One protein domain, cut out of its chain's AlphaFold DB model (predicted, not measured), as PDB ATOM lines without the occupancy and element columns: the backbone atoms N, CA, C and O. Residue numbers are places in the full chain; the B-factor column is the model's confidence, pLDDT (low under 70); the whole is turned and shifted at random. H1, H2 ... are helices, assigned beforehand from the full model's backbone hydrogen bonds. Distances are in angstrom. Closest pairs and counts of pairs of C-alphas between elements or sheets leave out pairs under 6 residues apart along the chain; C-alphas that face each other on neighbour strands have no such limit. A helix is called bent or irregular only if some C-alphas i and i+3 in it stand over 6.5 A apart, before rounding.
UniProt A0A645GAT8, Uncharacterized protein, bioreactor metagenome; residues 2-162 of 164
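This is residues 2 to 162 of the 164 residues of an uncharacterized protein of bioreactor metagenome (UniProt A0A645GAT8). Bent H2 folds back beside H3 in a long helical hairpin, and H4 turns back from the far end of H3 to open a V with it. H1 sits by the start of H2 near H4, while residues 153 to 162, of which 153 to 161 belong to H5, stick out sideways near the last residues of H4, about perpendicular to it. The printed part has 161 residues with five named helices, H1 to H5 in order, and no named strand: all helix. It is loose, with a radius of gyration of the C-alphas of 19.7 A and spans of 56 by 41 by 31 A.

H1, residues 2 to 16, begins at C-alpha 2 (-40.327, -46.524, 7.491) and is only just irregular: C-alphas 11 and 14 are 6.8 A apart. H2, residues 22 to 52, was assigned as one helix by its hydrogen bonds but is bent, with C-alphas 42 and 45 7.0 A apart; its arms are H2a, residues 22 to 42, 30.1 A, and H2b, residues 45 to 52. H3, residues 66 to 98, is 46.9 A long, and H4, residues 101 to 125, 36.1 A. H5, residues 149 to 161, ends at C-alpha 161 (-37.941, -18.939, -17.797).

H1 touches residues 22 to 26 of H2a, closest C-alphas Ala 10 and Leu 22 at 5.0 A. H2a and H3 touch, closest C-alphas Ser 32 and Ala 86 at 5.0 A, at a shallow tilt of 33 degrees, only just short of steep, opposite ways. H2b and H3 form a hairpin, closest C-alphas Val 51 and Ile 71 at 7.0 A. H3 and H4 form another at a steep tilt of 40 degrees, closest C-alphas Leu 94 and Ala 104 at 5.1 A. H4 and H5 only just touch, with 3 pairs of C-alphas within 8 A, closest Trp 124 and Phe 149 at 5.8 A, about perpendicular at 88 degrees. H2a, H2b, H3 and H5 have every O i to N i+4 pair within hydrogen-bond range; H1 has 8 of 11 and H4 20 of 21.

The C-alphas of Gly 17 and Asp 58 are the two farthest apart, 56.2 A. The printed part has no cut; the links H2 to H3 and H4 to H5 are long. The mean pLDDT of the printed part is 75.7, and residues 2 to 20, 22, 57 to 65 and 126 to 147 are under 70.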
ATOM      1  N   ALA A   2     -38.992 -45.911   7.498       50.56
ATOM      2  CA  ALA A   2     -40.327 -46.524   7.491       50.56
ATOM      3  C   ALA A   2     -41.368 -45.845   8.411       50.56
ATOM      4  O   ALA A   2     -42.550 -45.852   8.095       50.56
ATOM      5  N   GLY A   3     -40.945 -45.228   9.524       54.84
ATOM      6  CA  GLY A   3     -41.869 -44.714  10.548       54.84
ATOM      7  C   GLY A   3     -42.718 -43.518  10.110       54.84
ATOM      8  O   GLY A   3     -43.930 -43.530  10.292       54.84
ATOM      9  N   GLY A   4     -42.108 -42.506   9.484       56.25
ATOM     10  CA  GLY A   4     -42.825 -41.293   9.063       56.25
ATOM     11  C   GLY A   4     -43.806 -41.543   7.915       56.25
ATOM     12  O   GLY A   4     -44.930 -41.051   7.939       56.25
ATOM     13  N   ASN A   5     -43.414 -42.386   6.955       58.66
ATOM     14  CA  ASN A   5     -44.266 -42.752   5.822       58.66
ATOM     15  C   ASN A   5     -45.397 -43.710   6.239       58.66
ATOM     16  O   ASN A   5     -46.479 -43.679   5.659       58.66
ATOM     17  N   ALA A   6     -45.175 -44.535   7.269       58.44
ATOM     18  CA  ALA A   6     -46.224 -45.348   7.877       58.44
ATOM     19  C   ALA A   6     -47.222 -44.488   8.668       58.44
ATOM     20  O   ALA A   6     -48.419 -44.698   8.531       58.44
ATOM     21  N   LEU A   7     -46.761 -43.491   9.433       61.06
ATOM     22  CA  LEU A   7     -47.624 -42.589  10.210       61.06
ATOM     23  C   LEU A   7     -48.520 -41.712   9.326       61.06
ATOM     24  O   LEU A   7     -49.726 -41.653   9.552       61.06
ATOM     25  N   LEU A   8     -47.965 -41.092   8.281       60.91
ATOM     26  CA  LEU A   8     -48.754 -40.294   7.335       60.91
ATOM     27  C   LEU A   8     -49.794 -41.150   6.602       60.91
ATOM     28  O   LEU A   8     -50.965 -40.783   6.550       60.91
ATOM     29  N   ASN A   9     -49.417 -42.338   6.121       58.69
ATOM     30  CA  ASN A   9     -50.376 -43.238   5.477       58.69
ATOM     31  C   ASN A   9     -51.411 -43.820   6.465       58.69
ATOM     32  O   ASN A   9     -52.552 -44.046   6.068       58.69
ATOM     33  N   ALA A  10     -51.065 -43.996   7.748       57.94
ATOM     34  CA  ALA A  10     -51.997 -44.420   8.800       57.94
ATOM     35  C   ALA A  10     -53.100 -43.395   9.071       57.94
ATOM     36  O   ALA A  10     -54.241 -43.773   9.318       57.94
ATOM     37  N   MET A  11     -52.754 -42.104   9.042       58.22
ATOM     38  CA  MET A  11     -53.679 -41.014   9.358       58.22
ATOM     39  C   MET A  11     -54.604 -40.666   8.184       58.22
ATOM     40  O   MET A  11     -55.714 -40.193   8.403       58.22
ATOM     41  N   ILE A  12     -54.176 -40.928   6.944       56.69
ATOM     42  CA  ILE A  12     -54.931 -40.575   5.730       56.69
ATOM     43  C   ILE A  12     -55.837 -41.731   5.260       56.69
ATOM     44  O   ILE A  12     -56.874 -41.493   4.642       56.69
ATOM     45  N   ALA A  13     -55.503 -42.986   5.585       48.78
ATOM     46  CA  ALA A  13     -56.273 -44.163   5.164       48.78
ATOM     47  C   ALA A  13     -57.762 -44.172   5.600       48.78
ATOM     48  O   ALA A  13     -58.595 -44.552   4.774       48.78
ATOM     49  N   PRO A  14     -58.155 -43.696   6.803       51.19
ATOM     50  CA  PRO A  14     -59.569 -43.622   7.187       51.19
ATOM     51  C   PRO A  14     -60.358 -42.528   6.446       51.19
ATOM     52  O   PRO A  14     -61.573 -42.638   6.304       51.19
ATOM     53  N   LEU A  15     -59.684 -41.484   5.948       47.72
ATOM     54  CA  LEU A  15     -60.310 -40.312   5.313       47.72
ATOM     55  C   LEU A  15     -60.745 -40.553   3.857       47.72
ATOM     56  O   LEU A  15     -61.537 -39.783   3.323       47.72
ATOM     57  N   LEU A  16     -60.260 -41.620   3.213       52.44
ATOM     58  CA  LEU A  16     -60.548 -41.941   1.805       52.44
ATOM     59  C   LEU A  16     -61.614 -43.036   1.612       52.44
ATOM     60  O   LEU A  16     -61.867 -43.447   0.480       52.44
ATOM     61  N   GLY A  17     -62.259 -43.496   2.692       53.78
ATOM     62  CA  GLY A  17     -63.425 -44.388   2.620       53.78
ATOM     63  C   GLY A  17     -63.127 -45.823   2.173       53.78
ATOM     64  O   GLY A  17     -64.042 -46.539   1.774       53.78
ATOM     65  N   VAL A  18     -61.865 -46.257   2.228       54.19
ATOM     66  CA  VAL A  18     -61.475 -47.651   1.975       54.19
ATOM     67  C   VAL A  18     -61.136 -48.298   3.321       54.19
ATOM     68  O   VAL A  18     -60.342 -47.720   4.063       54.19
ATOM     69  N   PRO A  19     -61.681 -49.482   3.665       63.28
ATOM     70  CA  PRO A  19     -61.409 -50.168   4.931       63.28
ATOM     71  C   PRO A  19     -60.012 -50.815   4.926       63.28
ATOM     72  O   PRO A  19     -59.861 -52.029   5.046       63.28
ATOM     73  N   LEU A  20     -58.967 -50.011   4.735       65.19
ATOM     74  CA  LEU A  20     -57.576 -50.442   4.784       65.19
ATOM     75  C   LEU A  20     -56.979 -50.037   6.128       65.19
ATOM     76  O   LEU A  20     -56.715 -48.865   6.392       65.19
ATOM     77  N   SER A  21     -56.725 -51.027   6.977       72.50
ATOM     78  CA  SER A  21     -55.912 -50.829   8.176       72.50
ATOM     79  C   SER A  21     -54.473 -50.450   7.801       72.50
ATOM     80  O   SER A  21     -53.953 -50.876   6.764       72.50
ATOM     81  N   LEU A  22     -53.778 -49.724   8.686       69.50
ATOM     82  CA  LEU A  22     -52.350 -49.408   8.530       69.50
ATOM     83  C   LEU A  22     -51.512 -50.660   8.225       69.50
ATOM     84  O   LEU A  22     -50.630 -50.637   7.371       69.50
ATOM     85  N   ARG A  23     -51.819 -51.778   8.891       70.19
ATOM     86  CA  ARG A  23     -51.130 -53.053   8.679       70.19
ATOM     87  C   ARG A  23     -51.318 -53.576   7.254       70.19
ATOM     88  O   ARG A  23     -50.350 -54.031   6.655       70.19
ATOM     89  N   GLN A  24     -52.529 -53.500   6.704       73.50
ATOM     90  CA  GLN A  24     -52.804 -53.919   5.324       73.50
ATOM     91  C   GLN A  24     -52.123 -53.000   4.308       73.50
ATOM     92  O   GLN A  24     -51.544 -53.497   3.347       73.50
ATOM     93  N   SER A  25     -52.126 -51.686   4.548       75.38
ATOM     94  CA  SER A  25     -51.387 -50.732   3.714       75.38
ATOM     95  C   SER A  25     -49.883 -51.028   3.720       75.38
ATOM     96  O   SER A  25     -49.279 -51.154   2.656       75.38
ATOM     97  N   LEU A  26     -49.292 -51.234   4.901       75.25
ATOM     98  CA  LEU A  26     -47.871 -51.545   5.036       75.25
ATOM     99  C   LEU A  26     -47.510 -52.863   4.338       75.25
ATOM    100  O   LEU A  26     -46.531 -52.914   3.599       75.25
ATOM    101  N   MET A  27     -48.311 -53.914   4.527       78.56
ATOM    102  CA  MET A  27     -48.092 -55.207   3.872       78.56
ATOM    103  C   MET A  27     -48.229 -55.115   2.350       78.56
ATOM    104  O   MET A  27     -47.432 -55.718   1.636       78.56
ATOM    105  N   ALA A  28     -49.183 -54.331   1.840       80.44
ATOM    106  CA  ALA A  28     -49.350 -54.115   0.405       80.44
ATOM    107  C   ALA A  28     -48.124 -53.414  -0.208       80.44
ATOM    108  O   ALA A  28     -47.616 -53.840  -1.245       80.44
ATOM    109  N   VAL A  29     -47.601 -52.389   0.470       81.62
ATOM    110  CA  VAL A  29     -46.378 -51.693   0.051       81.62
ATOM    111  C   VAL A  29     -45.168 -52.632   0.097       81.62
ATOM    112  O   VAL A  29     -44.425 -52.711  -0.880       81.62
ATOM    113  N   LEU A  30     -44.991 -53.395   1.181       83.38
ATOM    114  CA  LEU A  30     -43.897 -54.366   1.308       83.38
ATOM    115  C   LEU A  30     -43.959 -55.456   0.232       83.38
ATOM    116  O   LEU A  30     -42.926 -55.802  -0.330       83.38
ATOM    117  N   MET A  31     -45.153 -55.947  -0.106       84.19
ATOM    118  CA  MET A  31     -45.347 -56.899  -1.204       84.19
ATOM    119  C   MET A  31     -44.963 -56.292  -2.556       84.19
ATOM    120  O   MET A  31     -44.274 -56.941  -3.338       84.19
ATOM    121  N   SER A  32     -45.335 -55.035  -2.819       83.88
ATOM    122  CA  SER A  32     -44.909 -54.329  -4.034       83.88
ATOM    123  C   SER A  32     -43.381 -54.228  -4.119       83.88
ATOM    124  O   SER A  32     -42.803 -54.521  -5.165       83.88
ATOM    125  N   PHE A  33     -42.707 -53.875  -3.019       84.75
ATOM    126  CA  PHE A  33     -41.242 -53.852  -2.974       84.75
ATOM    127  C   PHE A  33     -40.626 -55.244  -3.124       84.75
ATOM    128  O   PHE A  33     -39.619 -55.383  -3.809       84.75
ATOM    129  N   ALA A  34     -41.226 -56.279  -2.536       88.00
ATOM    130  CA  ALA A  34     -40.752 -57.651  -2.671       88.00
ATOM    131  C   ALA A  34     -40.828 -58.136  -4.126       88.00
ATOM    132  O   ALA A  34     -39.859 -58.702  -4.624       88.00
ATOM    133  N   ILE A  35     -41.930 -57.853  -4.833       87.50
ATOM    134  CA  ILE A  35     -42.077 -58.162  -6.264       87.50
ATOM    135  C   ILE A  35     -41.018 -57.410  -7.075       87.50
ATOM    136  O   ILE A  35     -40.340 -58.016  -7.902       87.50
ATOM    137  N   ALA A  36     -40.837 -56.111  -6.819       88.31
ATOM    138  CA  ALA A  36     -39.846 -55.317  -7.535       88.31
ATOM    139  C   ALA A  36     -38.413 -55.849  -7.325       88.31
ATOM    140  O   ALA A  36     -37.649 -56.006  -8.283       88.31
ATOM    141  N   SER A  37     -38.063 -56.179  -6.079       88.12
ATOM    142  CA  SER A  37     -36.768 -56.762  -5.713       88.12
ATOM    143  C   SER A  37     -36.568 -58.149  -6.309       88.12
ATOM    144  O   SER A  37     -35.469 -58.452  -6.761       88.12
ATOM    145  N   ALA A  38     -37.610 -58.981  -6.359       92.12
ATOM    146  CA  ALA A  38     -37.543 -60.292  -6.992       92.12
ATOM    147  C   ALA A  38     -37.271 -60.163  -8.497       92.12
ATOM    148  O   ALA A  38     -36.351 -60.800  -8.997       92.12
ATOM    149  N   ILE A  39     -37.996 -59.278  -9.197       90.44
ATOM    150  CA  ILE A  39     -37.788 -59.017 -10.630       90.44
ATOM    151  C   ILE A  39     -36.358 -58.526 -10.881       90.44
ATOM    152  O   ILE A  39     -35.656 -59.079 -11.724       90.44
ATOM    153  N   LEU A  40     -35.902 -57.518 -10.133       91.06
ATOM    154  CA  LEU A  40     -34.543 -56.986 -10.280       91.06
ATOM    155  C   LEU A  40     -33.477 -58.034  -9.946       91.06
ATOM    156  O   LEU A  40     -32.492 -58.152 -10.669       91.06
ATOM    157  N   GLY A  41     -33.697 -58.832  -8.900       90.38
ATOM    158  CA  GLY A  41     -32.834 -59.950  -8.532       90.38
ATOM    159  C   GLY A  41     -32.737 -60.994  -9.644       90.38
ATOM    160  O   GLY A  41     -31.639 -61.449  -9.951       90.38
ATOM    161  N   SER A  42     -33.848 -61.311 -10.314       92.25
ATOM    162  CA  SER A  42     -33.866 -62.225 -11.462       92.25
ATOM    163  C   SER A  42     -33.119 -61.677 -12.681       92.25
ATOM    164  O   SER A  42     -32.514 -62.456 -13.413       92.25
ATOM    165  N   PHE A  43     -33.117 -60.356 -12.895       90.12
ATOM    166  CA  PHE A  43     -32.352 -59.719 -13.975       90.12
ATOM    167  C   PHE A  43     -30.890 -59.416 -13.610       90.12
ATOM    168  O   PHE A  43     -30.101 -59.095 -14.500       90.12
ATOM    169  N   SER A  44     -30.499 -59.556 -12.341       91.75
ATOM    170  CA  SER A  44     -29.133 -59.293 -11.869       91.75
ATOM    171  C   SER A  44     -28.053 -60.076 -12.636       91.75
ATOM    172  O   SER A  44     -27.084 -59.450 -13.069       91.75
ATOM    173  N   PRO A  45     -28.205 -61.388 -12.927       90.75
ATOM    174  CA  PRO A  45     -27.208 -62.127 -13.706       90.75
ATOM    175  C   PRO A  45     -27.039 -61.586 -15.131       90.75
ATOM    176  O   PRO A  45     -25.922 -61.529 -15.638       90.75
ATOM    177  N   LEU A  46     -28.132 -61.145 -15.765       87.75
ATOM    178  CA  LEU A  46     -28.096 -60.554 -17.104       87.75
ATOM    179  C   LEU A  46     -27.380 -59.199 -17.088       87.75
ATOM    180  O   LEU A  46     -26.532 -58.938 -17.940       87.75
ATOM    181  N   ALA A  47     -27.686 -58.355 -16.101       87.75
ATOM    182  CA  ALA A  47     -27.011 -57.073 -15.922       87.75
ATOM    183  C   ALA A  47     -25.509 -57.261 -15.639       87.75
ATOM    184  O   ALA A  47     -24.681 -56.581 -16.244       87.75
ATOM    185  N   ALA A  48     -25.150 -58.227 -14.789       87.88
ATOM    186  CA  ALA A  48     -23.761 -58.574 -14.495       87.88
ATOM    187  C   ALA A  48     -23.020 -59.084 -15.739       87.88
ATOM    188  O   ALA A  48     -21.889 -58.675 -15.992       87.88
ATOM    189  N   TYR A  49     -23.669 -59.919 -16.554       87.50
ATOM    190  CA  TYR A  49     -23.101 -60.404 -17.807       87.50
ATOM    191  C   TYR A  49     -22.838 -59.267 -18.806       87.50
ATOM    192  O   TYR A  49     -21.782 -59.235 -19.433       87.50
ATOM    193  N   LEU A  50     -23.753 -58.300 -18.931       85.56
ATOM    194  CA  LEU A  50     -23.551 -57.136 -19.803       85.56
ATOM    195  C   LEU A  50     -22.348 -56.292 -19.372       85.56
ATOM    196  O   LEU A  50     -21.557 -55.885 -20.218       85.56
ATOM    197  N   VAL A  51     -22.183 -56.068 -18.065       85.12
ATOM    198  CA  VAL A  51     -21.017 -55.357 -17.517       85.12
ATOM    199  C   VAL A  51     -19.731 -56.151 -17.746       85.12
ATOM    200  O   VAL A  51     -18.718 -55.569 -18.116       85.12
ATOM    201  N   TRP A  52     -19.771 -57.476 -17.584       85.81
ATOM    202  CA  TRP A  52     -18.611 -58.345 -17.797       85.81
ATOM    203  C   TRP A  52     -18.087 -58.314 -19.240       85.81
ATOM    204  O   TRP A  52     -16.887 -58.430 -19.462       85.81
ATOM    205  N   ASN A  53     -18.976 -58.145 -20.222       85.31
ATOM    206  CA  ASN A  53     -18.606 -58.068 -21.640       85.31
ATOM    207  C   ASN A  53     -18.291 -56.638 -22.112       85.31
ATOM    208  O   ASN A  53     -17.982 -56.433 -23.287       85.31
ATOM    209  N   ALA A  54     -18.394 -55.641 -21.233       81.19
ATOM    210  CA  ALA A  54     -18.134 -54.260 -21.599       81.19
ATOM    211  C   ALA A  54     -16.621 -53.997 -21.738       81.19
ATOM    212  O   ALA A  54     -15.829 -54.525 -20.952       81.19
ATOM    213  N   PRO A  55     -16.195 -53.154 -22.701       77.88
ATOM    214  CA  PRO A  55     -14.812 -52.693 -22.775       77.88
ATOM    215  C   PRO A  55     -14.379 -52.005 -21.470       77.88
ATOM    216  O   PRO A  55     -15.234 -51.440 -20.779       77.88
ATOM    217  N   PRO A  56     -13.072 -51.987 -21.141       73.94
ATOM    218  CA  PRO A  56     -12.566 -51.292 -19.961       73.94
ATOM    219  C   PRO A  56     -13.043 -49.836 -19.925       73.94
ATOM    220  O   PRO A  56     -12.768 -49.051 -20.832       73.94
ATOM    221  N   LEU A  57     -13.784 -49.494 -18.874       67.38
ATOM    222  CA  LEU A  57     -14.304 -48.155 -18.626       67.38
ATOM    223  C   LEU A  57     -13.199 -47.300 -17.989       67.38
ATOM    224  O   LEU A  57     -13.115 -47.192 -16.765       67.38
ATOM    225  N   ASP A  58     -12.311 -46.729 -18.806       69.50
ATOM    226  CA  ASP A  58     -11.345 -45.733 -18.328       69.50
ATOM    227  C   ASP A  58     -12.041 -44.401 -17.975       69.50
ATOM    228  O   ASP A  58     -13.130 -44.075 -18.449       69.50
ATOM    229  N   VAL A  59     -11.454 -43.632 -17.060       59.78
ATOM    230  CA  VAL A  59     -12.163 -42.529 -16.384       59.78
ATOM    231  C   VAL A  59     -12.529 -41.376 -17.339       59.78
ATOM    232  O   VAL A  59     -13.526 -40.687 -17.109       59.78
ATOM    233  N   GLU A  60     -11.766 -41.190 -18.420       59.50
ATOM    234  CA  GLU A  60     -11.962 -40.110 -19.398       59.50
ATOM    235  C   GLU A  60     -12.916 -40.477 -20.545       59.50
ATOM    236  O   GLU A  60     -13.736 -39.639 -20.927       59.50
ATOM    237  N   ILE A  61     -12.897 -41.713 -21.065       54.16
ATOM    238  CA  ILE A  61     -13.732 -42.111 -22.214       54.16
ATOM    239  C   ILE A  61     -15.116 -42.592 -21.746       54.16
ATOM    240  O   ILE A  61     -16.103 -42.486 -22.480       54.16
ATOM    241  N   SER A  62     -15.241 -43.043 -20.490       57.22
ATOM    242  CA  SER A  62     -16.477 -43.624 -19.941       57.22
ATOM    243  C   SER A  62     -17.717 -42.740 -20.030       57.22
ATOM    244  O   SER A  62     -18.809 -43.267 -20.194       57.22
ATOM    245  N   ARG A  63     -17.608 -41.408 -19.942       55.44
ATOM    246  CA  ARG A  63     -18.806 -40.540 -19.969       55.44
ATOM    247  C   ARG A  63     -19.408 -40.358 -21.364       55.44
ATOM    248  O   ARG A  63     -20.571 -39.976 -21.461       55.44
ATOM    249  N   THR A  64     -18.641 -40.645 -22.412       56.81
ATOM    250  CA  THR A  64     -19.022 -40.403 -23.817       56.81
ATOM    251  C   THR A  64     -19.120 -41.710 -24.612       56.81
ATOM    252  O   THR A  64     -19.497 -41.704 -25.782       56.81
ATOM    253  N   SER A  65     -18.793 -42.851 -23.996       68.06
ATOM    254  CA  SER A  65     -18.757 -44.137 -24.684       68.06
ATOM    255  C   SER A  65     -20.155 -44.756 -24.817       68.06
ATOM    256  O   SER A  65     -20.937 -44.831 -23.866       68.06
ATOM    257  N   GLY A  66     -20.471 -45.245 -26.021       78.94
ATOM    258  CA  GLY A  66     -21.712 -45.979 -26.303       78.94
ATOM    259  C   GLY A  66     -21.994 -47.147 -25.335       78.94
ATOM    260  O   GLY A  66     -23.141 -47.293 -24.912       78.94
ATOM    261  N   PRO A  67     -20.987 -47.942 -24.912       79.50
ATOM    262  CA  PRO A  67     -21.175 -49.018 -23.934       79.50
ATOM    263  C   PRO A  67     -21.623 -48.548 -22.543       79.50
ATOM    264  O   PRO A  67     -22.501 -49.170 -21.948       79.50
ATOM    265  N   TYR A  68     -21.079 -47.441 -22.025       78.19
ATOM    266  CA  TYR A  68     -21.503 -46.897 -20.729       78.19
ATOM    267  C   TYR A  68     -22.958 -46.422 -20.768       78.19
ATOM    268  O   TYR A  68     -23.750 -46.757 -19.883       78.19
ATOM    269  N   ALA A  69     -23.335 -45.705 -21.834       81.50
ATOM    270  CA  ALA A  69     -24.715 -45.286 -22.054       81.50
ATOM    271  C   ALA A  69     -25.662 -46.494 -22.160       81.50
ATOM    272  O   ALA A  69     -26.739 -46.477 -21.567       81.50
ATOM    273  N   ALA A  70     -25.246 -47.566 -22.845       83.50
ATOM    274  CA  ALA A  70     -26.025 -48.796 -22.947       83.50
ATOM    275  C   ALA A  70     -26.253 -49.450 -21.575       83.50
ATOM    276  O   ALA A  70     -27.397 -49.735 -21.228       83.50
ATOM    277  N   ILE A  71     -25.207 -49.610 -20.756       83.69
ATOM    278  CA  ILE A  71     -25.321 -50.180 -19.401       83.69
ATOM    279  C   ILE A  71     -26.236 -49.321 -18.523       83.69
ATOM    280  O   ILE A  71     -27.102 -49.860 -17.828       83.69
ATOM    281  N   MET A  72     -26.071 -47.996 -18.554       83.06
ATOM    282  CA  MET A  72     -26.917 -47.072 -17.798       83.06
ATOM    283  C   MET A  72     -28.384 -47.206 -18.216       83.06
ATOM    284  O   MET A  72     -29.252 -47.383 -17.358       83.06
ATOM    285  N   LEU A  73     -28.665 -47.178 -19.521       86.38
ATOM    286  CA  LEU A  73     -30.021 -47.321 -20.050       86.38
ATOM    287  C   LEU A  73     -30.627 -48.679 -19.699       86.38
ATOM    288  O   LEU A  73     -31.786 -48.725 -19.296       86.38
ATOM    289  N   THR A  74     -29.859 -49.770 -19.771       87.06
ATOM    290  CA  THR A  74     -30.331 -51.092 -19.344       87.06
ATOM    291  C   THR A  74     -30.780 -51.075 -17.886       87.06
ATOM    292  O   THR A  74     -31.882 -51.530 -17.589       87.06
ATOM    293  N   HIS A  75     -29.986 -50.508 -16.974       86.69
ATOM    294  CA  HIS A  75     -30.374 -50.417 -15.564       86.69
ATOM    295  C   HIS A  75     -31.632 -49.566 -15.369       86.69
ATOM    296  O   HIS A  75     -32.544 -49.978 -14.653       86.69
ATOM    297  N   VAL A  76     -31.715 -48.415 -16.041       88.62
ATOM    298  CA  VAL A  76     -32.899 -47.544 -15.987       88.62
ATOM    299  C   VAL A  76     -34.145 -48.284 -16.471       88.62
ATOM    300  O   VAL A  76     -35.176 -48.238 -15.802       88.62
ATOM    301  N   ILE A  77     -34.049 -49.018 -17.582       89.31
ATOM    302  CA  ILE A  77     -35.154 -49.805 -18.139       89.31
ATOM    303  C   ILE A  77     -35.571 -50.917 -17.176       89.31
ATOM    304  O   ILE A  77     -36.764 -51.079 -16.928       89.31
ATOM    305  N   LEU A  78     -34.621 -51.655 -16.595       90.00
ATOM    306  CA  LEU A  78     -34.918 -52.735 -15.649       90.00
ATOM    307  C   LEU A  78     -35.612 -52.216 -14.383       90.00
ATOM    308  O   LEU A  78     -36.601 -52.802 -13.937       90.00
ATOM    309  N   ILE A  79     -35.135 -51.098 -13.828       89.06
ATOM    310  CA  ILE A  79     -35.739 -50.449 -12.656       89.06
ATOM    311  C   ILE A  79     -37.142 -49.939 -12.990       89.06
ATOM    312  O   ILE A  79     -38.083 -50.209 -12.241       89.06
ATOM    313  N   ALA A  80     -37.306 -49.255 -14.126       89.62
ATOM    314  CA  ALA A  80     -38.600 -48.745 -14.566       89.62
ATOM    315  C   ALA A  80     -39.604 -49.884 -14.799       89.62
ATOM    316  O   ALA A  80     -40.718 -49.841 -14.277       89.62
ATOM    317  N   PHE A  81     -39.198 -50.929 -15.521       90.12
ATOM    318  CA  PHE A  81     -40.021 -52.106 -15.787       90.12
ATOM    319  C   PHE A  81     -40.455 -52.796 -14.492       90.12
ATOM    320  O   PHE A  81     -41.648 -53.022 -14.281       90.12
ATOM    321  N   SER A  82     -39.505 -53.075 -13.597       90.88
ATOM    322  CA  SER A  82     -39.782 -53.694 -12.300       90.88
ATOM    323  C   SER A  82     -40.773 -52.865 -11.474       90.88
ATOM    324  O   SER A  82     -41.767 -53.392 -10.967       90.88
ATOM    325  N   GLY A  83     -40.570 -51.544 -11.424       87.50
ATOM    326  CA  GLY A  83     -41.476 -50.616 -10.754       87.50
ATOM    327  C   GLY A  83     -42.888 -50.630 -11.344       87.50
ATOM    328  O   GLY A  83     -43.861 -50.684 -10.591       87.50
ATOM    329  N   ILE A  84     -43.024 -50.634 -12.673       91.12
ATOM    330  CA  ILE A  84     -44.328 -50.703 -13.350       91.12
ATOM    331  C   ILE A  84     -45.041 -52.014 -13.002       91.12
ATOM    332  O   ILE A  84     -46.192 -51.988 -12.567       91.12
ATOM    333  N   VAL A  85     -44.365 -53.159 -13.135       90.81
ATOM    334  CA  VAL A  85     -44.962 -54.479 -12.869       90.81
ATOM    335  C   VAL A  85     -45.404 -54.617 -11.410       90.81
ATOM    336  O   VAL A  85     -46.493 -55.138 -11.140       90.81
ATOM    337  N   ALA A  86     -44.597 -54.124 -10.468       88.56
ATOM    338  CA  ALA A  86     -44.932 -54.121  -9.049       88.56
ATOM    339  C   ALA A  86     -46.167 -53.254  -8.750       88.56
ATOM    340  O   ALA A  86     -47.099 -53.717  -8.089       88.56
ATOM    341  N   ASN A  87     -46.238 -52.039  -9.307       88.44
ATOM    342  CA  ASN A  87     -47.381 -51.141  -9.111       88.44
ATOM    343  C   ASN A  87     -48.662 -51.643  -9.798       88.44
ATOM    344  O   ASN A  87     -49.756 -51.444  -9.272       88.44
ATOM    345  N   VAL A  88     -48.556 -52.349 -10.928       90.06
ATOM    346  CA  VAL A  88     -49.708 -53.016 -11.563       90.06
ATOM    347  C   VAL A  88     -50.258 -54.129 -10.668       90.06
ATOM    348  O   VAL A  88     -51.475 -54.245 -10.513       90.06
ATOM    349  N   HIS A  89     -49.395 -54.935 -10.043       88.00
ATOM    350  CA  HIS A  89     -49.835 -55.931  -9.061       88.00
ATOM    351  C   HIS A  89     -50.461 -55.281  -7.829       88.00
ATOM    352  O   HIS A  89     -51.507 -55.736  -7.364       88.00
ATOM    353  N   LEU A  90     -49.873 -54.187  -7.345       86.75
ATOM    354  CA  LEU A  90     -50.417 -53.419  -6.234       86.75
ATOM    355  C   LEU A  90     -51.817 -52.879  -6.547       86.75
ATOM    356  O   LEU A  90     -52.719 -53.019  -5.727       86.75
ATOM    357  N   LEU A  91     -52.032 -52.342  -7.751       86.19
ATOM    358  CA  LEU A  91     -53.345 -51.865  -8.186       86.19
ATOM    359  C   LEU A  91     -54.386 -52.989  -8.203       86.19
ATOM    360  O   LEU A  91     -55.504 -52.789  -7.735       86.19
ATOM    361  N   LYS A  92     -54.017 -54.180  -8.691       87.00
ATOM    362  CA  LYS A  92     -54.897 -55.361  -8.674       87.00
ATOM    363  C   LYS A  92     -55.259 -55.776  -7.245       87.00
ATOM    364  O   LYS A  92     -56.423 -56.065  -6.978       87.00
ATOM    365  N   LEU A  93     -54.294 -55.764  -6.321       85.06
ATOM    366  CA  LEU A  93     -54.546 -56.040  -4.902       85.06
ATOM    367  C   LEU A  93     -55.487 -54.999  -4.288       85.06
ATOM    368  O   LEU A  93     -56.453 -55.363  -3.622       85.06
ATOM    369  N   LEU A  94     -55.255 -53.713  -4.558       82.62
ATOM    370  CA  LEU A  94     -56.117 -52.632  -4.082       82.62
ATOM    371  C   LEU A  94     -57.532 -52.725  -4.664       82.62
ATOM    372  O   LEU A  94     -58.489 -52.478  -3.937       82.62
ATOM    373  N   TRP A  95     -57.691 -53.125  -5.929       84.44
ATOM    374  CA  TRP A  95     -59.007 -53.387  -6.522       84.44
ATOM    375  C   TRP A  95     -59.757 -54.505  -5.808       84.44
ATOM    376  O   TRP A  95     -60.936 -54.331  -5.504       84.44
ATOM    377  N   ASN A  96     -59.072 -55.606  -5.495       83.25
ATOM    378  CA  ASN A  96     -59.679 -56.730  -4.787       83.25
ATOM    379  C   ASN A  96     -60.102 -56.361  -3.357       83.25
ATOM    380  O   ASN A  96     -61.096 -56.884  -2.868       83.25
ATOM    381  N   ILE A  97     -59.377 -55.452  -2.696       79.25
ATOM    382  CA  ILE A  97     -59.669 -55.046  -1.313       79.25
ATOM    383  C   ILE A  97     -60.718 -53.926  -1.249       79.25
ATOM    384  O   ILE A  97     -61.592 -53.947  -0.389       79.25
ATOM    385  N   ALA A  98     -60.636 -52.932  -2.136       75.81
ATOM    386  CA  ALA A  98     -61.480 -51.740  -2.071       75.81
ATOM    387  C   ALA A  98     -62.877 -51.936  -2.678       75.81
ATOM    388  O   ALA A  98     -63.741 -51.085  -2.484       75.81
ATOM    389  N   GLY A  99     -63.091 -52.980  -3.490       73.75
ATOM    390  CA  GLY A  99     -64.362 -53.236  -4.185       73.75
ATOM    391  C   GLY A  99     -64.739 -52.200  -5.261       73.75
ATOM    392  O   GLY A  99     -65.685 -52.410  -6.014       73.75
ATOM    393  N   SER A 100     -63.991 -51.096  -5.380       81.81
ATOM    394  CA  SER A 100     -64.206 -50.015  -6.344       81.81
ATOM    395  C   SER A 100     -62.927 -49.683  -7.107       81.81
ATOM    396  O   SER A 100     -61.875 -49.400  -6.522       81.81
ATOM    397  N   ARG A 101     -63.028 -49.652  -8.444       80.69
ATOM    398  CA  ARG A 101     -61.888 -49.341  -9.316       80.69
ATOM    399  C   ARG A 101     -61.355 -47.924  -9.127       80.69
ATOM    400  O   ARG A 101     -60.140 -47.728  -9.127       80.69
ATOM    401  N   ALA A 102     -62.255 -46.963  -8.934       80.62
ATOM    402  CA  ALA A 102     -61.905 -45.560  -8.746       80.62
ATOM    403  C   ALA A 102     -61.203 -45.320  -7.401       80.62
ATOM    404  O   ALA A 102     -60.228 -44.573  -7.347       80.62
ATOM    405  N   ALA A 103     -61.658 -45.980  -6.331       76.81
ATOM    406  CA  ALA A 103     -61.059 -45.844  -5.004       76.81
ATOM    407  C   ALA A 103     -59.615 -46.369  -4.978       76.81
ATOM    408  O   ALA A 103     -58.709 -45.659  -4.549       76.81
ATOM    409  N   ALA A 104     -59.374 -47.560  -5.529       80.62
ATOM    410  CA  ALA A 104     -58.031 -48.132  -5.614       80.62
ATOM    411  C   ALA A 104     -57.065 -47.278  -6.448       80.62
ATOM    412  O   ALA A 104     -55.907 -47.117  -6.070       80.62
ATOM    413  N   TYR A 105     -57.535 -46.701  -7.560       82.56
ATOM    414  CA  TYR A 105     -56.707 -45.822  -8.384       82.56
ATOM    415  C   TYR A 105     -56.325 -44.540  -7.634       82.56
ATOM    416  O   TYR A 105     -55.159 -44.159  -7.634       82.56
ATOM    417  N   ARG A 106     -57.274 -43.909  -6.929       80.12
ATOM    418  CA  ARG A 106     -56.995 -42.732  -6.087       80.12
ATOM    419  C   ARG A 106     -55.974 -43.043  -4.993       80.12
ATOM    420  O   ARG A 106     -55.060 -42.252  -4.789       80.12
ATOM    421  N   VAL A 107     -56.103 -44.198  -4.335       80.12
ATOM    422  CA  VAL A 107     -55.141 -44.657  -3.319       80.12
ATOM    423  C   VAL A 107     -53.759 -44.869  -3.937       80.12
ATOM    424  O   VAL A 107     -52.778 -44.365  -3.397       80.12
ATOM    425  N   LEU A 108     -53.672 -45.538  -5.090       83.81
ATOM    426  CA  LEU A 108     -52.400 -45.740  -5.784       83.81
ATOM    427  C   LEU A 108     -51.741 -44.407  -6.161       83.81
ATOM    428  O   LEU A 108     -50.555 -44.223  -5.904       83.81
ATOM    429  N   VAL A 109     -52.498 -43.470  -6.738       82.94
ATOM    430  CA  VAL A 109     -51.985 -42.142  -7.106       82.94
ATOM    431  C   VAL A 109     -51.510 -41.380  -5.870       82.94
ATOM    432  O   VAL A 109     -50.422 -40.811  -5.898       82.94
ATOM    433  N   ALA A 110     -52.271 -41.408  -4.773       80.00
ATOM    434  CA  ALA A 110     -51.868 -40.780  -3.518       80.00
ATOM    435  C   ALA A 110     -50.562 -41.381  -2.971       80.00
ATOM    436  O   ALA A 110     -49.666 -40.646  -2.559       80.00
ATOM    437  N   TRP A 111     -50.415 -42.707  -3.021       82.31
ATOM    438  CA  TRP A 111     -49.195 -43.388  -2.584       82.31
ATOM    439  C   TRP A 111     -47.998 -43.087  -3.485       82.31
ATOM    440  O   TRP A 111     -46.906 -42.832  -2.979       82.31
ATOM    441  N   LEU A 112     -48.185 -43.065  -4.807       83.19
ATOM    442  CA  LEU A 112     -47.139 -42.681  -5.758       83.19
ATOM    443  C   LEU A 112     -46.706 -41.226  -5.556       83.19
ATOM    444  O   LEU A 112     -45.509 -40.954  -5.519       83.19
ATOM    445  N   ALA A 113     -47.658 -40.312  -5.362       80.56
ATOM    446  CA  ALA A 113     -47.375 -38.909  -5.080       80.56
ATOM    447  C   ALA A 113     -46.611 -38.742  -3.759       80.56
ATOM    448  O   ALA A 113     -45.599 -38.045  -3.722       80.56
ATOM    449  N   GLY A 114     -47.035 -39.434  -2.696       78.38
ATOM    450  CA  GLY A 114     -46.338 -39.430  -1.409       78.38
ATOM    451  C   GLY A 114     -44.916 -39.984  -1.512       78.38
ATOM    452  O   GLY A 114     -43.976 -39.379  -1.000       78.38
ATOM    453  N   ASN A 115     -44.731 -41.089  -2.238       82.44
ATOM    454  CA  ASN A 115     -43.413 -41.679  -2.469       82.44
ATOM    455  C   ASN A 115     -42.513 -40.791  -3.333       82.44
ATOM    456  O   ASN A 115     -41.320 -40.716  -3.062       82.44
ATOM    457  N   LEU A 116     -43.054 -40.097  -4.337       81.94
ATOM    458  CA  LEU A 116     -42.299 -39.136  -5.142       81.94
ATOM    459  C   LEU A 116     -41.890 -37.917  -4.303       81.94
ATOM    460  O   LEU A 116     -40.743 -37.471  -4.360       81.94
ATOM    461  N   PHE A 117     -42.815 -37.408  -3.488       79.19
ATOM    462  CA  PHE A 117     -42.576 -36.252  -2.635       79.19
ATOM    463  C   PHE A 117     -41.523 -36.551  -1.561       79.19
ATOM    464  O   PHE A 117     -40.538 -35.829  -1.408       79.19
ATOM    465  N   LEU A 118     -41.697 -37.649  -0.826       79.88
ATOM    466  CA  LEU A 118     -40.737 -38.052   0.191       79.88
ATOM    467  C   LEU A 118     -39.424 -38.511  -0.455       79.88
ATOM    468  O   LEU A 118     -38.351 -38.112  -0.019       79.88
ATOM    469  N   GLY A 119     -39.505 -39.314  -1.517       78.25
ATOM    470  CA  GLY A 119     -38.350 -39.869  -2.216       78.25
ATOM    471  C   GLY A 119     -37.431 -38.795  -2.785       78.25
ATOM    472  O   GLY A 119     -36.223 -38.880  -2.594       78.25
ATOM    473  N   SER A 120     -37.979 -37.749  -3.409       81.12
ATOM    474  CA  SER A 120     -37.175 -36.635  -3.930       81.12
ATOM    475  C   SER A 120     -36.406 -35.900  -2.828       81.12
ATOM    476  O   SER A 120     -35.218 -35.629  -2.992       81.12
ATOM    477  N   GLN A 121     -37.029 -35.662  -1.670       77.50
ATOM    478  CA  GLN A 121     -36.343 -35.051  -0.529       77.50
ATOM    479  C   GLN A 121     -35.303 -35.970   0.102       77.50
ATOM    480  O   GLN A 121     -34.231 -35.527   0.512       77.50
ATOM    481  N   LEU A 122     -35.571 -37.270   0.138       79.38
ATOM    482  CA  LEU A 122     -34.596 -38.235   0.619       79.38
ATOM    483  C   LEU A 122     -33.392 -38.335  -0.317       79.38
ATOM    484  O   LEU A 122     -32.276 -38.333   0.183       79.38
ATOM    485  N   CYS A 123     -33.589 -38.334  -1.636       77.56
ATOM    486  CA  CYS A 123     -32.507 -38.261  -2.626       77.56
ATOM    487  C   CYS A 123     -31.756 -36.919  -2.606       77.56
ATOM    488  O   CYS A 123     -30.610 -36.837  -3.039       77.56
ATOM    489  N   TRP A 124     -32.388 -35.847  -2.129       71.75
ATOM    490  CA  TRP A 124     -31.740 -34.550  -1.936       71.75
ATOM    491  C   TRP A 124     -30.799 -34.546  -0.729       71.75
ATOM    492  O   TRP A 124     -29.690 -34.008  -0.792       71.75
ATOM    493  N   ILE A 125     -31.231 -35.179   0.363       77.38
ATOM    494  CA  ILE A 125     -30.460 -35.321   1.602       77.38
ATOM    495  C   ILE A 125     -29.350 -36.363   1.434       77.38
ATOM    496  O   ILE A 125     -28.183 -36.097   1.739       77.38
ATOM    497  N   LEU A 126     -29.726 -37.550   0.958       65.62
ATOM    498  CA  LEU A 126     -28.841 -38.666   0.671       65.62
ATOM    499  C   LEU A 126     -28.313 -38.468  -0.735       65.62
ATOM    500  O   LEU A 126     -29.017 -38.779  -1.684       65.62
ATOM    501  N   ARG A 127     -27.101 -37.935  -0.878       67.25
ATOM    502  CA  ARG A 127     -26.457 -37.757  -2.182       67.25
ATOM    503  C   ARG A 127     -26.129 -39.161  -2.723       67.25
ATOM    504  O   ARG A 127     -25.088 -39.710  -2.375       67.25
ATOM    505  N   PRO A 128     -26.975 -39.798  -3.553       59.66
ATOM    506  CA  PRO A 128     -26.859 -41.231  -3.802       59.66
ATOM    507  C   PRO A 128     -25.831 -41.540  -4.897       59.66
ATOM    508  O   PRO A 128     -25.666 -42.694  -5.283       59.66
ATOM    509  N   PHE A 129     -25.145 -40.518  -5.421       55.53
ATOM    510  CA  PHE A 129     -24.194 -40.626  -6.520       55.53
ATOM    511  C   PHE A 129     -22.883 -41.268  -6.058       55.53
ATOM    512  O   PHE A 129     -21.856 -40.610  -5.894       55.53
ATOM    513  N   ILE A 130     -22.920 -42.583  -5.881       53.06
ATOM    514  CA  ILE A 130     -21.732 -43.423  -5.930       53.06
ATOM    515  C   ILE A 130     -21.334 -43.486  -7.409       53.06
ATOM    516  O   ILE A 130     -22.023 -44.117  -8.205       53.06
ATOM    517  N   GLY A 131     -20.263 -42.784  -7.793       46.88
ATOM    518  CA  GLY A 131     -19.672 -42.942  -9.127       46.88
ATOM    519  C   GLY A 131     -19.635 -41.718 -10.041       46.88
ATOM    520  O   GLY A 131     -19.472 -41.906 -11.239       46.88
ATOM    521  N   ALA A 132     -19.738 -40.479  -9.542       50.84
ATOM    522  CA  ALA A 132     -19.281 -39.323 -10.323       50.84
ATOM    523  C   ALA A 132     -17.738 -39.299 -10.315       50.84
ATOM    524  O   ALA A 132     -17.159 -39.068  -9.249       50.84
ATOM    525  N   PRO A 133     -17.049 -39.531 -11.453       47.56
ATOM    526  CA  PRO A 133     -15.590 -39.552 -11.453       47.56
ATOM    527  C   PRO A 133     -15.038 -38.182 -11.035       47.56
ATOM    528  O   PRO A 133     -15.275 -37.194 -11.726       47.56
ATOM    529  N   GLY A 134     -14.363 -38.105  -9.885       55.78
ATOM    530  CA  GLY A 134     -13.747 -36.870  -9.378       55.78
ATOM    531  C   GLY A 134     -14.472 -36.154  -8.228       55.78
ATOM    532  O   GLY A 134     -13.984 -35.119  -7.785       55.78
ATOM    533  N   LEU A 135     -15.591 -36.675  -7.706       57.81
ATOM    534  CA  LEU A 135     -16.196 -36.168  -6.462       57.81
ATOM    535  C   LEU A 135     -15.985 -37.160  -5.307       57.81
ATOM    536  O   LEU A 135     -16.147 -38.364  -5.512       57.81
ATOM    537  N   PRO A 136     -15.655 -36.687  -4.088       62.22
ATOM    538  CA  PRO A 136     -15.563 -37.562  -2.926       62.22
ATOM    539  C   PRO A 136     -16.926 -38.206  -2.648       62.22
ATOM    540  O   PRO A 136     -17.964 -37.546  -2.745       62.22
ATOM    541  N   VAL A 137     -16.918 -39.490  -2.282       61.12
ATOM    542  CA  VAL A 137     -18.130 -40.207  -1.868       61.12
ATOM    543  C   VAL A 137     -18.693 -39.516  -0.627       61.12
ATOM    544  O   VAL A 137     -18.051 -39.475   0.420       61.12
ATOM    545  N   GLN A 138     -19.890 -38.944  -0.751       67.62
ATOM    546  CA  GLN A 138     -20.594 -38.268   0.337       67.62
ATOM    547  C   GLN A 138     -21.988 -38.870   0.462       67.62
ATOM    548  O   GLN A 138     -22.826 -38.666  -0.409       67.62
ATOM    549  N   PHE A 139     -22.235 -39.607   1.546       66.94
ATOM    550  CA  PHE A 139     -23.531 -40.248   1.794       66.94
ATOM    551  C   PHE A 139     -24.615 -39.243   2.196       66.94
ATOM    552  O   PHE A 139     -25.762 -39.370   1.778       66.94
ATOM    553  N   LEU A 140     -24.245 -38.225   2.978       66.00
ATOM    554  CA  LEU A 140     -25.088 -37.072   3.272       66.00
ATOM    555  C   LEU A 140     -24.519 -35.835   2.594       66.00
ATOM    556  O   LEU A 140     -23.307 -35.618   2.574       66.00
ATOM    557  N   ARG A 141     -25.407 -34.991   2.071       68.56
ATOM    558  CA  ARG A 141     -25.031 -33.657   1.608       68.56
ATOM    559  C   ARG A 141     -24.508 -32.851   2.807       68.56
ATOM    560  O   ARG A 141     -25.192 -32.766   3.821       68.56
ATOM    561  N   ASN A 142     -23.338 -32.217   2.689       63.84
ATOM    562  CA  ASN A 142     -22.773 -31.371   3.763       63.84
ATOM    563  C   ASN A 142     -23.734 -30.246   4.201       63.84
ATOM    564  O   ASN A 142     -23.723 -29.815   5.347       63.84
ATOM    565  N   GLU A 143     -24.611 -29.819   3.291       65.25
ATOM    566  CA  GLU A 143     -25.683 -28.852   3.523       65.25
ATOM    567  C   GLU A 143     -27.079 -29.504   3.448       65.25
ATOM    568  O   GLU A 143     -28.028 -28.925   2.919       65.25
ATOM    569  N   ALA A 144     -27.229 -30.742   3.932       59.19
ATOM    570  CA  ALA A 144     -28.481 -31.510   3.863       59.19
ATOM    571  C   ALA A 144     -29.716 -30.752   4.384       59.19
ATOM    572  O   ALA A 144     -30.816 -30.991   3.898       59.19
ATOM    573  N   PHE A 145     -29.523 -29.821   5.325       62.50
ATOM    574  CA  PHE A 145     -30.594 -29.029   5.937       62.50
ATOM    575  C   PHE A 145     -30.672 -27.573   5.450       62.50
ATOM    576  O   PHE A 145     -31.530 -26.829   5.917       62.50
ATOM    577  N   ARG A 146     -29.796 -27.137   4.534       60.41
ATOM    578  CA  ARG A 146     -29.867 -25.793   3.940       60.41
ATOM    579  C   ARG A 146     -30.530 -25.864   2.568       60.41
ATOM    580  O   ARG A 146     -29.897 -26.202   1.567       60.41
ATOM    581  N   GLY A 147     -31.819 -25.549   2.562       65.62
ATOM    582  CA  GLY A 147     -32.680 -25.536   1.386       65.62
ATOM    583  C   GLY A 147     -33.192 -26.914   0.966       65.62
ATOM    584  O   GLY A 147     -32.675 -27.959   1.373       65.62
ATOM    585  N   SER A 148     -34.236 -26.917   0.145       80.50
ATOM    586  CA  SER A 148     -34.990 -28.122  -0.218       80.50
ATOM    587  C   SER A 148     -34.866 -28.477  -1.707       80.50
ATOM    588  O   SER A 148     -34.579 -27.617  -2.539       80.50
ATOM    589  N   PHE A 149     -35.123 -29.745  -2.072       78.94
ATOM    590  CA  PHE A 149     -35.218 -30.147  -3.488       78.94
ATOM    591  C   PHE A 149     -36.171 -29.239  -4.279       78.94
ATOM    592  O   PHE A 149     -35.862 -28.825  -5.392       78.94
ATOM    593  N   TYR A 150     -37.316 -28.898  -3.682       81.94
ATOM    594  CA  TYR A 150     -38.339 -28.072  -4.320       81.94
ATOM    595  C   TYR A 150     -37.864 -26.644  -4.577       81.94
ATOM    596  O   TYR A 150     -38.130 -26.107  -5.649       81.94
ATOM    597  N   GLU A 151     -37.114 -26.049  -3.647       80.38
ATOM    598  CA  GLU A 151     -36.496 -24.733  -3.852       80.38
ATOM    599  C   GLU A 151     -35.489 -24.758  -4.999       80.38
ATOM    600  O   GLU A 151     -35.480 -23.855  -5.832       80.38
ATOM    601  N   ALA A 152     -34.674 -25.811  -5.091       80.81
ATOM    602  CA  ALA A 152     -33.707 -25.953  -6.173       80.81
ATOM    603  C   ALA A 152     -34.380 -26.130  -7.542       80.81
ATOM    604  O   ALA A 152     -33.931 -25.541  -8.525       80.81
ATOM    605  N   VAL A 153     -35.474 -26.898  -7.610       82.44
ATOM    606  CA  VAL A 153     -36.280 -27.048  -8.832       82.44
ATOM    607  C   VAL A 153     -36.930 -25.725  -9.224       82.44
ATOM    608  O   VAL A 153     -36.864 -25.348 -10.390       82.44
ATOM    609  N   LEU A 154     -37.516 -24.999  -8.270       83.88
ATOM    610  CA  LEU A 154     -38.131 -23.700  -8.534       83.88
ATOM    611  C   LEU A 154     -37.092 -22.683  -9.021       83.88
ATOM    612  O   LEU A 154     -37.320 -22.013 -10.024       83.88
ATOM    613  N   ALA A 155     -35.929 -22.615  -8.373       83.19
ATOM    614  CA  ALA A 155     -34.837 -21.744  -8.793       83.19
ATOM    615  C   ALA A 155     -34.326 -22.100 -10.199       83.19
ATOM    616  O   ALA A 155     -34.074 -21.208 -11.010       83.19
ATOM    617  N   ALA A 156     -34.205 -23.394 -10.516       81.12
ATOM    618  CA  ALA A 156     -33.831 -23.856 -11.851       81.12
ATOM    619  C   ALA A 156     -34.891 -23.492 -12.899       81.12
ATOM    620  O   ALA A 156     -34.542 -23.023 -13.981       81.12
ATOM    621  N   PHE A 157     -36.173 -23.655 -12.568       86.12
ATOM    622  CA  PHE A 157     -37.285 -23.278 -13.433       86.12
ATOM    623  C   PHE A 157     -37.282 -21.772 -13.724       86.12
ATOM    624  O   PHE A 157     -37.255 -21.394 -14.890       86.12
ATOM    625  N   LEU A 158     -37.198 -20.928 -12.691       87.81
ATOM    626  CA  LEU A 158     -37.134 -19.466 -12.826       87.81
ATOM    627  C   LEU A 158     -35.921 -19.007 -13.648       87.81
ATOM    628  O   LEU A 158     -36.016 -18.075 -14.446       87.81
ATOM    629  N   ARG A 159     -34.784 -19.702 -13.506       84.81
ATOM    630  CA  ARG A 159     -33.574 -19.440 -14.295       84.81
ATOM    631  C   ARG A 159     -33.751 -19.775 -15.776       84.81
ATOM    632  O   ARG A 159     -33.169 -19.094 -16.612       84.81
ATOM    633  N   ILE A 160     -34.530 -20.806 -16.102       85.00
ATOM    634  CA  ILE A 160     -34.830 -21.200 -17.488       85.00
ATOM    635  C   ILE A 160     -35.888 -20.276 -18.101       85.00
ATOM    636  O   ILE A 160     -35.782 -19.930 -19.275       85.00
ATOM    637  N   THR A 161     -36.886 -19.849 -17.325       86.88
ATOM    638  CA  THR A 161     -37.941 -18.939 -17.797       86.88
ATOM    639  C   THR A 161     -37.519 -17.470 -17.817       86.88
ATOM    640  O   THR A 161     -38.299 -16.628 -18.254       86.88
ATOM    641  N   GLY A 162     -36.297 -17.150 -17.375       76.38
ATOM    642  CA  GLY A 162     -35.758 -15.788 -17.388       76.38
ATOM    643  C   GLY A 162     -36.434 -14.844 -16.390       76.38
ATOM    644  O   GLY A 162     -36.368 -13.633 -16.561       76.38
TER     645      GLY A 162